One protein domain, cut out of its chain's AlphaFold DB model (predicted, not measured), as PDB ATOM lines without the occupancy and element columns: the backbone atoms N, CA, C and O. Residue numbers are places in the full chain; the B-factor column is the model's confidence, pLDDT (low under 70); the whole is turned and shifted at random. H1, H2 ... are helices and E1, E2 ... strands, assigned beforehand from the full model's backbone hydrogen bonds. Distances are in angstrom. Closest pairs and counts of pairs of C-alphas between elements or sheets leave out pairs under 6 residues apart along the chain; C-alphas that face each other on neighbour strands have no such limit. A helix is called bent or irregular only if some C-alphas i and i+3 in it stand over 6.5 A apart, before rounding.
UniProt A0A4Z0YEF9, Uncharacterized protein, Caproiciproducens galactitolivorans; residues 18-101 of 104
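AT A GLANCE: This is residues 18 to 101 of the 104 residues of an uncharacterized protein of Caproiciproducens galactitolivorans (UniProt A0A4Z0YEF9). What shape is seen first? A small strand hairpin, E1 and E2, with a wide loop, is set off from an open group of three helices, where the last part of H1 and the first part of H3 cross and H2 packs on the beginning of H3. Residues 27 to 32 and 90 to 101 stick out. What makes it up? The printed part has 84 residues, with E1, E2, H1, H2 and H3 in chain order, an antiparallel sheet E1 - E2, and the class mostly helix. It is only just extended, close to loose, with a radius of gyration of the C-alphas of 17.9 A and spans of 43 by 39 by 36 A.

HOW THE PARTS SIT: How do the strands pair? E1, residues 18 to 20, and E2, residues 36 to 39, form an antiparallel hairpin, with N 18 and O 38 within hydrogen-bond range at 2.9 A. How do the helices meet? H1, residues 48 to 63, touches H3, residues 78 to 99, about perpendicular at 84 degrees, with residues 56 to 63 alone; their closest C-alphas, of Gly 60 and Gly 82, are 4.7 A apart. H2, residues 66 to 74, touches H3 at its residues 78 to 81 alone, at a steep tilt of 50 degrees, opposite ways; the closest C-alphas, of Phe 72 and Ile 78, are 4.9 A apart. Are the helix backbones complete? Every O i to N i+4 pair is within hydrogen-bond range in H2, but 9 of 12 in H1 and 16 of 18 in H3.

IN THESE COORDINATES: Where does E1 begin? C-alpha 18 is at (44.389, 26.794, 27.716). How long are the helices? H1 spans 21.3 A, H2 12.5 A and H3 31.9 A, ending with C-alpha 99 at (62.525, 41.899, -4.108). H1 and H3 are irregular: C-alphas 57 and 60 are 7.2 A apart, 79 and 82 7.3 A.

THE WHOLE: How far does it reach? The two C-alphas farthest apart, of Asp 23 and Val 101, are 47.9 A apart. Which link is long? E1 to E2 is, with 15 residues, and the printed part has no cut. Where is confidence low? Residues 96 to 101 are under 70 in pLDDT.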
ATOM      1  N   SER A  18      45.092  26.637  26.450       91.38
ATOM      2  CA  SER A  18      44.389  26.794  27.716       91.38
ATOM      3  C   SER A  18      43.780  28.190  27.772       91.38
ATOM      4  O   SER A  18      44.460  29.176  27.478       91.38
ATOM      5  N   GLU A  19      42.494  28.269  28.107       92.94
ATOM      6  CA  GLU A  19      41.791  29.542  28.277       92.94
ATOM      7  C   GLU A  19      42.220  30.220  29.580       92.94
ATOM      8  O   GLU A  19      42.291  29.590  30.635       92.94
ATOM      9  N   VAL A  20      42.496  31.519  29.498       93.38
ATOM     10  CA  VAL A  20      42.834  32.361  30.642       93.38
ATOM     11  C   VAL A  20      41.587  33.109  31.067       93.38
ATOM     12  O   VAL A  20      41.010  33.861  30.280       93.38
ATOM     13  N   LEU A  21      41.187  32.908  32.322       92.75
ATOM     14  CA  LEU A  21      40.113  33.684  32.932       92.75
ATOM     15  C   LEU A  21      40.567  35.128  33.105       92.75
ATOM     16  O   LEU A  21      41.666  35.390  33.591       92.75
ATOM     17  N   HIS A  22      39.717  36.048  32.671       91.44
ATOM     18  CA  HIS A  22      40.053  37.453  32.568       91.44
ATOM     19  C   HIS A  22      38.754  38.279  32.688       91.44
ATOM     20  O   HIS A  22      37.688  37.828  32.258       91.44
ATOM     21  N   ASP A  23      38.826  39.465  33.294       90.50
ATOM     22  CA  ASP A  23      37.654  40.310  33.602       90.50
ATOM     23  C   ASP A  23      37.512  41.519  32.654       90.50
ATOM     24  O   ASP A  23      36.566  42.312  32.741       90.50
ATOM     25  N   GLU A  24      38.455  41.677  31.726       90.44
ATOM     26  CA  GLU A  24      38.521  42.781  30.777       90.44
ATOM     27  C   GLU A  24      37.368  42.751  29.772       90.44
ATOM     28  O   GLU A  24      36.881  41.708  29.325       90.44
ATOM     29  N   LYS A  25      36.947  43.948  29.358       86.69
ATOM     30  CA  LYS A  25      35.828  44.158  28.439       86.69
ATOM     31  C   LYS A  25      36.220  45.151  27.357       86.69
ATOM     32  O   LYS A  25      36.840  46.169  27.638       86.69
ATOM     33  N   LEU A  26      35.805  44.880  26.120       86.69
ATOM     34  CA  LEU A  26      36.136  45.722  24.963       86.69
ATOM     35  C   LEU A  26      35.261  46.982  24.852       86.69
ATOM     36  O   LEU A  26      35.537  47.843  24.023       86.69
ATOM     37  N   GLY A  27      34.184  47.091  25.641       86.75
ATOM     38  CA  GLY A  27      33.307  48.271  25.638       86.75
ATOM     39  C   GLY A  27      32.594  48.535  24.302       86.75
ATOM     40  O   GLY A  27      32.193  49.665  24.029       86.75
ATOM     41  N   LEU A  28      32.448  47.519  23.446       88.06
ATOM     42  CA  LEU A  28      31.872  47.676  22.108       88.06
ATOM     43  C   LEU A  28      30.340  47.702  22.152       88.06
ATOM     44  O   LEU A  28      29.712  46.979  22.921       88.06
ATOM     45  N   LYS A  29      29.737  48.509  21.266       88.50
ATOM     46  CA  LYS A  29      28.273  48.584  21.086       88.50
ATOM     47  C   LYS A  29      27.681  47.328  20.436       88.50
ATOM     48  O   LYS A  29      26.516  47.019  20.652       88.50
ATOM     49  N   ASN A  30      28.470  46.631  19.618       84.69
ATOM     50  CA  ASN A  30      28.056  45.398  18.948       84.69
ATOM     51  C   ASN A  30      28.282  44.190  19.864       84.69
ATOM     52  O   ASN A  30      29.219  44.236  20.661       84.69
ATOM     53  N   PRO A  31      27.508  43.095  19.723       83.38
ATOM     54  CA  PRO A  31      27.809  41.843  20.409       83.38
ATOM     55  C   PRO A  31      29.265  41.437  20.169       83.38
ATOM     56  O   PRO A  31      29.710  41.356  19.023       83.38
ATOM     57  N   TYR A  32      30.004  41.211  21.251       83.19
ATOM     58  CA  TYR A  32      31.412  40.840  21.208       83.19
ATOM     59  C   TYR A  32      31.699  39.721  22.201       83.19
ATOM     60  O   TYR A  32      30.955  39.503  23.156       83.19
ATOM     61  N   GLN A  33      32.808  39.029  21.970       86.25
ATOM     62  CA  GLN A  33      33.346  38.028  22.876       86.25
ATOM     63  C   GLN A  33      34.860  38.230  22.942       86.25
ATOM     64  O   GLN A  33      35.528  38.184  21.910       86.25
ATOM     65  N   LEU A  34      35.381  38.493  24.142       88.81
ATOM     66  CA  LEU A  34      36.814  38.519  24.423       88.81
ATOM     67  C   LEU A  34      37.162  37.220  25.151       88.81
ATOM     68  O   LEU A  34      36.427  36.815  26.047       88.81
ATOM     69  N   ARG A  35      38.209  36.537  24.685       90.06
ATOM     70  CA  ARG A  35      38.747  35.306  25.273       90.06
ATOM     71  C   ARG A  35      40.253  35.332  25.097       90.06
ATOM     72  O   ARG A  35      40.725  35.669  24.008       90.06
ATOM     73  N   LEU A  36      40.986  34.973  26.140       92.31
ATOM     74  CA  LEU A  36      42.440  34.887  26.112       92.31
ATOM     75  C   LEU A  36      42.864  33.425  26.198       92.31
ATOM     76  O   LEU A  36      42.249  32.634  26.904       92.31
ATOM     77  N   PHE A  37      43.930  33.078  25.482       92.19
ATOM     78  CA  PHE A  37      44.481  31.729  25.479       92.19
ATOM     79  C   PHE A  37      46.002  31.778  25.516       92.19
ATOM     80  O   PHE A  37      46.609  32.615  24.844       92.19
ATOM     81  N   HIS A  38      46.614  30.843  26.237       91.31
ATOM     82  CA  HIS A  38      48.041  30.543  26.129       91.31
ATOM     83  C   HIS A  38      48.250  29.108  25.644       91.31
ATOM     84  O   HIS A  38      47.332  28.289  25.673       91.31
ATOM     85  N   LEU A  39      49.467  28.796  25.198       91.62
ATOM     86  CA  LEU A  39      49.837  27.419  24.881       91.62
ATOM     87  C   LEU A  39      49.853  26.578  26.157       91.62
ATOM     88  O   LEU A  39      50.401  27.001  27.177       91.62
ATOM     89  N   SER A  40      49.257  25.395  26.091       86.38
ATOM     90  CA  SER A  40      49.303  24.408  27.160       86.38
ATOM     91  C   SER A  40      50.741  23.918  27.333       86.38
ATOM     92  O   SER A  40      51.403  23.538  26.363       86.38
ATOM     93  N   VAL A  41      51.220  23.950  28.575       82.88
ATOM     94  CA  VAL A  41      52.537  23.441  28.967       82.88
ATOM     95  C   VAL A  41      52.320  22.092  29.635       82.88
ATOM     96  O   VAL A  41      51.571  22.001  30.607       82.88
ATOM     97  N   VAL A  42      52.958  21.054  29.106       77.81
ATOM     98  CA  VAL A  42      52.958  19.708  29.688       77.81
ATOM     99  C   VAL A  42      54.414  19.364  29.968       77.81
ATOM    100  O   VAL A  42      55.256  19.528  29.093       77.81
ATOM    101  N   ASP A  43      54.727  18.964  31.201       78.12
ATOM    102  CA  ASP A  43      56.090  18.607  31.621       78.12
ATOM    103  C   ASP A  43      57.145  19.709  31.376       78.12
ATOM    104  O   ASP A  43      58.271  19.438  30.974       78.12
ATOM    105  N   ASN A  44      56.785  20.975  31.632       77.00
ATOM    106  CA  ASN A  44      57.610  22.169  31.374       77.00
ATOM    107  C   ASN A  44      57.969  22.417  29.897       77.00
ATOM    108  O   ASN A  44      58.768  23.310  29.610       77.00
ATOM    109  N   GLU A  45      57.347  21.704  28.958       79.44
ATOM    110  CA  GLU A  45      57.571  21.884  27.527       79.44
ATOM    111  C   GLU A  45      56.269  22.147  26.758       79.44
ATOM    112  O   GLU A  45      55.157  21.791  27.162       79.44
ATOM    113  N   PHE A  46      56.408  22.809  25.609       81.38
ATOM    114  CA  PHE A  46      55.314  22.961  24.659       81.38
ATOM    115  C   PHE A  46      55.265  21.752  23.730       81.38
ATOM    116  O   PHE A  46      56.278  21.359  23.146       81.38
ATOM    117  N   SER A  47      54.068  21.221  23.481       81.00
ATOM    118  CA  SER A  47      53.892  20.195  22.450       81.00
ATOM    119  C   SER A  47      53.920  20.818  21.048       81.00
ATOM    120  O   SER A  47      52.887  21.111  20.438       81.00
ATOM    121  N   PHE A  48      55.125  21.029  20.515       86.19
ATOM    122  CA  PHE A  48      55.321  21.608  19.183       86.19
ATOM    123  C   PHE A  48      54.713  20.756  18.064       86.19
ATOM    124  O   PHE A  48      54.217  21.307  17.081       86.19
ATOM    125  N   ASP A  49      54.713  19.428  18.197       88.19
ATOM    126  CA  ASP A  49      54.111  18.533  17.203       88.19
ATOM    127  C   ASP A  49      52.583  18.687  17.153       88.19
ATOM    128  O   ASP A  49      52.011  18.866  16.071       88.19
ATOM    129  N   ALA A  50      51.920  18.709  18.315       87.75
ATOM    130  CA  ALA A  50      50.480  18.935  18.397       87.75
ATOM    131  C   ALA A  50      50.110  20.318  17.847       87.75
ATOM    132  O   ALA A  50      49.217  20.425  16.999       87.75
ATOM    133  N   LEU A  51      50.856  21.357  18.244       90.62
ATOM    134  CA  LEU A  51      50.683  22.715  17.735       90.62
ATOM    135  C   LEU A  51      50.835  22.768  16.211       90.62
ATOM    136  O   LEU A  51      49.955  23.275  15.517       90.62
ATOM    137  N   LYS A  52      51.911  22.197  15.661       90.94
ATOM    138  CA  LYS A  52      52.166  22.178  14.215       90.94
ATOM    139  C   LYS A  52      51.048  21.468  13.456       90.94
ATOM    140  O   LYS A  52      50.574  21.987  12.444       90.94
ATOM    141  N   LYS A  53      50.592  20.310  13.943       90.31
ATOM    142  CA  LYS A  53      49.467  19.566  13.352       90.31
ATOM    143  C   LYS A  53      48.183  20.390  13.370       90.31
ATOM    144  O   LYS A  53      47.464  20.422  12.372       90.31
ATOM    145  N   PHE A  54      47.894  21.071  14.474       92.19
ATOM    146  CA  PHE A  54      46.712  21.918  14.596       92.19
ATOM    147  C   PHE A  54      46.756  23.134  13.670       92.19
ATOM    148  O   PHE A  54      45.771  23.422  12.983       92.19
ATOM    149  N   LEU A  55      47.905  23.809  13.593       92.00
ATOM    150  CA  LEU A  55      48.115  24.915  12.665       92.00
ATOM    151  C   LEU A  55      47.940  24.446  11.221       92.00
ATOM    152  O   LEU A  55      47.203  25.079  10.474       92.00
ATOM    153  N   LEU A  56      48.513  23.304  10.834       91.38
ATOM    154  CA  LEU A  56      48.380  22.774   9.474       91.38
ATOM    155  C   LEU A  56      46.921  22.466   9.092       91.38
ATOM    156  O   LEU A  56      46.516  22.712   7.956       91.38
ATOM    157  N   LYS A  57      46.101  21.989  10.039       90.81
ATOM    158  CA  LYS A  57      44.659  21.759   9.817       90.81
ATOM    159  C   LYS A  57      43.877  23.048   9.547       90.81
ATOM    160  O   LYS A  57      42.845  22.998   8.874       90.81
ATOM    161  N   ASN A  58      44.344  24.175  10.084       92.62
ATOM    162  CA  ASN A  58      43.609  25.438  10.114       92.62
ATOM    163  C   ASN A  58      44.165  26.512   9.171       92.62
ATOM    164  O   ASN A  58      43.391  27.323   8.677       92.62
ATOM    165  N   ILE A  59      45.464  26.501   8.858       93.44
ATOM    166  CA  ILE A  59      46.155  27.550   8.091       93.44
ATOM    167  C   ILE A  59      45.474  27.839   6.742       93.44
ATOM    168  O   ILE A  59      45.305  28.995   6.356       93.44
ATOM    169  N   GLY A  60      44.973  26.798   6.069       92.69
ATOM    170  CA  GLY A  60      44.244  26.935   4.810       92.69
ATOM    171  C   GLY A  60      42.949  27.749   4.920       92.69
ATOM    172  O   GLY A  60      42.594  28.447   3.976       92.69
ATOM    173  N   GLN A  61      42.276  27.721   6.076       91.00
ATOM    174  CA  GLN A  61      41.039  28.475   6.317       91.00
ATOM    175  C   GLN A  61      41.281  29.985   6.485       91.00
ATOM    176  O   GLN A  61      40.358  30.773   6.301       91.00
ATOM    177  N   TYR A  62      42.509  30.387   6.833       90.62
ATOM    178  CA  TYR A  62      42.889  31.793   7.020       90.62
ATOM    179  C   TYR A  62      43.583  32.394   5.794       90.62
ATOM    180  O   TYR A  62      43.568  33.607   5.612       90.62
ATOM    181  N   ILE A  63      44.194  31.558   4.953       92.56
ATOM    182  CA  ILE A  63      44.914  32.004   3.753       92.56
ATOM    183  C   ILE A  63      43.990  32.161   2.551       92.56
ATOM    184  O   ILE A  63      44.180  33.075   1.746       92.56
ATOM    185  N   TYR A  64      43.021  31.262   2.399       93.25
ATOM    186  CA  TYR A  64      42.138  31.244   1.242       93.25
ATOM    187  C   TYR A  64      40.803  31.922   1.539       93.25
ATOM    188  O   TYR A  64      40.267  31.829   2.641       93.25
ATOM    189  N   SER A  65      40.233  32.576   0.523       92.06
ATOM    190  CA  SER A  65      38.875  33.111   0.615       92.06
ATOM    191  C   SER A  65      37.844  31.983   0.712       92.06
ATOM    192  O   SER A  65      38.104  30.842   0.318       92.06
ATOM    193  N   ARG A  66      36.630  32.303   1.174       90.44
ATOM    194  CA  ARG A  66      35.530  31.328   1.276       90.44
ATOM    195  C   ARG A  66      35.166  30.730  -0.082       90.44
ATOM    196  O   ARG A  66      34.868  29.545  -0.170       90.44
ATOM    197  N   GLU A  67      35.230  31.521  -1.145       93.56
ATOM    198  CA  GLU A  67      34.997  31.078  -2.522       93.56
ATOM    199  C   GLU A  67      36.086  30.103  -2.965       93.56
ATOM    200  O   GLU A  67      35.795  29.081  -3.582       93.56
ATOM    201  N   ARG A  68      37.347  30.386  -2.620       93.50
ATOM    202  CA  ARG A  68      38.462  29.495  -2.945       93.50
ATOM    203  C   ARG A  68      38.391  28.188  -2.154       93.50
ATOM    204  O   ARG A  68      38.642  27.138  -2.732       93.50
ATOM    205  N   ILE A  69      37.980  28.234  -0.887       92.69
ATOM    206  CA  ILE A  69      37.714  27.040  -0.070       92.69
ATOM    207  C   ILE A  69      36.602  26.190  -0.700       92.69
ATOM    208  O   ILE A  69      36.750  24.976  -0.794       92.69
ATOM    209  N   LYS A  70      35.521  26.811  -1.194       93.56
ATOM    210  CA  LYS A  70      34.454  26.094  -1.911       93.56
ATOM    211  C   LYS A  70      34.954  25.406  -3.182       93.56
ATOM    212  O   LYS A  70      34.512  24.299  -3.452       93.56
ATOM    213  N   LYS A  71      35.889  26.015  -3.921       94.81
ATOM    214  CA  LYS A  71      36.531  25.355  -5.075       94.81
ATOM    215  C   LYS A  71      37.318  24.110  -4.656       94.81
ATOM    216  O   LYS A  71      37.140  23.052  -5.231       94.81
ATOM    217  N   PHE A  72      38.088  24.180  -3.569       93.06
ATOM    218  CA  PHE A  72      38.746  22.978  -3.037       93.06
ATOM    219  C   PHE A  72      37.759  21.872  -2.634       93.06
ATOM    220  O   PHE A  72      38.105  20.700  -2.711       93.06
ATOM    221  N   MET A  73      36.544  22.225  -2.201       92.50
ATOM    222  CA  MET A  73      35.489  21.244  -1.923       92.50
ATOM    223  C   MET A  73      34.883  20.652  -3.200       92.50
ATOM    224  O   MET A  73      34.597  19.462  -3.211       92.50
ATOM    225  N   SER A  74      34.678  21.451  -4.257       95.31
ATOM    226  CA  SER A  74      34.173  20.937  -5.542       95.31
ATOM    227  C   SER A  74      35.174  20.028  -6.242       95.31
ATOM    228  O   SER A  74      34.769  19.096  -6.926       95.31
ATOM    229  N   ASP A  75      36.462  20.294  -6.041       94.25
ATOM    230  CA  ASP A  75      37.558  19.605  -6.719       94.25
ATOM    231  C   ASP A  75      38.048  18.369  -5.926       94.25
ATOM    232  O   ASP A  75      39.024  17.741  -6.317       94.25
ATOM    233  N   ASP A  76      37.396  18.029  -4.803       92.12
ATOM    234  CA  ASP A  76      37.776  16.962  -3.848       92.12
ATOM    235  C   ASP A  76      39.205  17.095  -3.267       92.12
ATOM    236  O   ASP A  76      39.826  16.160  -2.768       92.12
ATOM    237  N   GLU A  77      39.742  18.314  -3.270       93.00
ATOM    238  CA  GLU A  77      41.094  18.637  -2.802       93.00
ATOM    239  C   GLU A  77      41.107  19.272  -1.400       93.00
ATOM    240  O   GLU A  77      42.118  19.816  -0.945       93.00
ATOM    241  N   ILE A  78      39.983  19.238  -0.680       90.31
ATOM    242  CA  ILE A  78      39.829  19.917   0.616       90.31
ATOM    243  C   ILE A  78      40.841  19.443   1.671       90.31
ATOM    244  O   ILE A  78      41.227  20.209   2.556       90.31
ATOM    245  N   THR A  79      41.302  18.197   1.574       90.06
ATOM    246  CA  THR A  79      42.332  17.612   2.446       90.06
ATOM    247  C   THR A  79      43.714  18.230   2.212       90.06
ATOM    248  O   THR A  79      44.500  18.346   3.153       90.06
ATOM    249  N   LEU A  80      43.988  18.711   0.994       92.62
ATOM    250  CA  LEU A  80      45.259  19.315   0.586       92.62
ATOM    251  C   LEU A  80      45.364  20.800   0.942       92.62
ATOM    252  O   LEU A  80      46.429  21.399   0.794       92.62
ATOM    253  N   ILE A  81      44.281  21.407   1.435       93.88
ATOM    254  CA  ILE A  81      44.208  22.852   1.665       93.88
ATOM    255  C   ILE A  81      45.324  23.368   2.584       93.88
ATOM    256  O   ILE A  81      45.866  24.441   2.342       93.88
ATOM    257  N   GLY A  82      45.693  22.610   3.621       92.81
ATOM    258  CA  GLY A  82      46.760  22.993   4.546       92.81
ATOM    259  C   GLY A  82      48.132  23.000   3.875       92.81
ATOM    260  O   GLY A  82      48.891  23.950   4.043       92.81
ATOM    261  N   LEU A  83      48.417  21.974   3.068       93.56
ATOM    262  CA  LEU A  83      49.676  21.835   2.336       93.56
ATOM    263  C   LEU A  83      49.846  22.962   1.311       93.56
ATOM    264  O   LEU A  83      50.824  23.704   1.380       93.56
ATOM    265  N   LYS A  84      48.842  23.160   0.446       94.38
ATOM    266  CA  LYS A  84      48.850  24.216  -0.581       94.38
ATOM    267  C   LYS A  84      48.980  25.613   0.033       94.38
ATOM    268  O   LYS A  84      49.609  26.504  -0.535       94.38
ATOM    269  N   ALA A  85      48.413  25.814   1.221       94.88
ATOM    270  CA  ALA A  85      48.514  27.083   1.922       94.88
ATOM    271  C   ALA A  85      49.931  27.342   2.469       94.88
ATOM    272  O   ALA A  85      50.412  28.474   2.404       94.88
ATOM    273  N   VAL A  86      50.618  26.308   2.967       94.31
ATOM    274  CA  VAL A  86      52.026  26.400   3.392       94.31
ATOM    275  C   VAL A  86      52.947  26.663   2.202       94.31
ATOM    276  O   VAL A  86      53.828  27.514   2.311       94.31
ATOM    277  N   GLU A  87      52.730  25.987   1.075       93.50
ATOM    278  CA  GLU A  87      53.455  26.241  -0.180       93.50
ATOM    279  C   GLU A  87      53.297  27.703  -0.609       93.50
ATOM    280  O   GLU A  87      54.284  28.418  -0.750       93.50
ATOM    281  N   LEU A  88      52.059  28.204  -0.650       92.88
ATOM    282  CA  LEU A  88      51.779  29.596  -0.995       92.88
ATOM    283  C   LEU A  88      52.426  30.607  -0.030       92.88
ATOM    284  O   LEU A  88      52.815  31.702  -0.443       92.88
ATOM    285  N   LEU A  89      52.497  30.304   1.270       91.06
ATOM    286  CA  LEU A  89      53.215  31.156   2.225       91.06
ATOM    287  C   LEU A  89      54.717  31.148   1.969       91.06
ATOM    288  O   LEU A  89      55.344  32.204   2.036       91.06
ATOM    289  N   ARG A  90      55.290  29.974   1.693       91.25
ATOM    290  CA  ARG A  90      56.715  29.829   1.404       91.25
ATOM    291  C   ARG A  90      57.092  30.596   0.144       91.25
ATOM    292  O   ARG A  90      58.048  31.361   0.187       91.25
ATOM    293  N   ASP A  91      56.314  30.454  -0.921       90.81
ATOM    294  CA  ASP A  91      56.561  31.145  -2.186       90.81
ATOM    295  C   ASP A  91      56.526  32.660  -1.998       90.81
ATOM    296  O   ASP A  91      57.445  33.352  -2.423       90.81
ATOM    297  N   ARG A  92      55.526  33.170  -1.265       86.88
ATOM    298  CA  ARG A  92      55.421  34.600  -0.936       86.88
ATOM    299  C   ARG A  92      56.539  35.103  -0.026       86.88
ATOM    300  O   ARG A  92      56.914  36.267  -0.114       86.88
ATOM    301  N   CYS A  93      57.048  34.260   0.867       81.69
ATOM    302  CA  CYS A  93      58.194  34.604   1.701       81.69
ATOM    303  C   CYS A  93      59.466  34.711   0.848       81.69
ATOM    304  O   CYS A  93      60.202  35.688   0.944       81.69
ATOM    305  N   ASN A  94      59.676  33.743  -0.046       79.50
ATOM    306  CA  ASN A  94      60.839  33.695  -0.923       79.50
ATOM    307  C   ASN A  94      60.859  34.858  -1.924       79.50
ATOM    308  O   ASN A  94      61.896  35.500  -2.072       79.50
ATOM    309  N   THR A  95      59.727  35.177  -2.562       70.69
ATOM    310  CA  THR A  95      59.646  36.304  -3.510       70.69
ATOM    311  C   THR A  95      59.883  37.648  -2.832       70.69
ATOM    312  O   THR A  95      60.618  38.489  -3.350       70.69
ATOM    313  N   ARG A  96      59.351  37.833  -1.622       58.62
ATOM    314  CA  ARG A  96      59.555  39.059  -0.845       58.62
ATOM    315  C   ARG A  96      61.010  39.240  -0.395       58.62
ATOM    316  O   ARG A  96      61.477  40.371  -0.326       58.62
ATOM    317  N   CYS A  97      61.738  38.152  -0.140       50.38
ATOM    318  CA  CYS A  97      63.178  38.203   0.130       50.38
ATOM    319  C   CYS A  97      64.008  38.539  -1.122       50.38
ATOM    320  O   CYS A  97      65.048  39.184  -0.997       50.38
ATOM    321  N   THR A  98      63.567  38.150  -2.324       54.25
ATOM    322  CA  THR A  98      64.265  38.492  -3.578       54.25
ATOM    323  C   THR A  98      64.016  39.927  -4.049       54.25
ATOM    324  O   THR A  98      64.915  40.542  -4.616       54.25
ATOM    325  N   GLU A  99      62.846  40.503  -3.760       53.16
ATOM    326  CA  GLU A  99      62.525  41.899  -4.108       53.16
ATOM    327  C   GLU A  99      63.357  42.917  -3.305       53.16
ATOM    328  O   GLU A  99      63.661  43.998  -3.803       53.16
ATOM    329  N   SER A 100      63.817  42.554  -2.102       50.78
ATOM    330  CA  SER A 100      64.752  43.361  -1.300       50.78
ATOM    331  C   SER A 100      66.199  43.385  -1.821       50.78
ATOM    332  O   SER A 100      67.002  44.155  -1.305       50.78
ATOM    333  N   VAL A 101      66.546  42.584  -2.839       52.19
ATOM    334  CA  VAL A 101      67.895  42.558  -3.446       52.19
ATOM    335  C   VAL A 101      67.955  43.367  -4.753       52.19
ATOM    336  O   VAL A 101      69.037  43.660  -5.243       52.19
TER     337      VAL A 101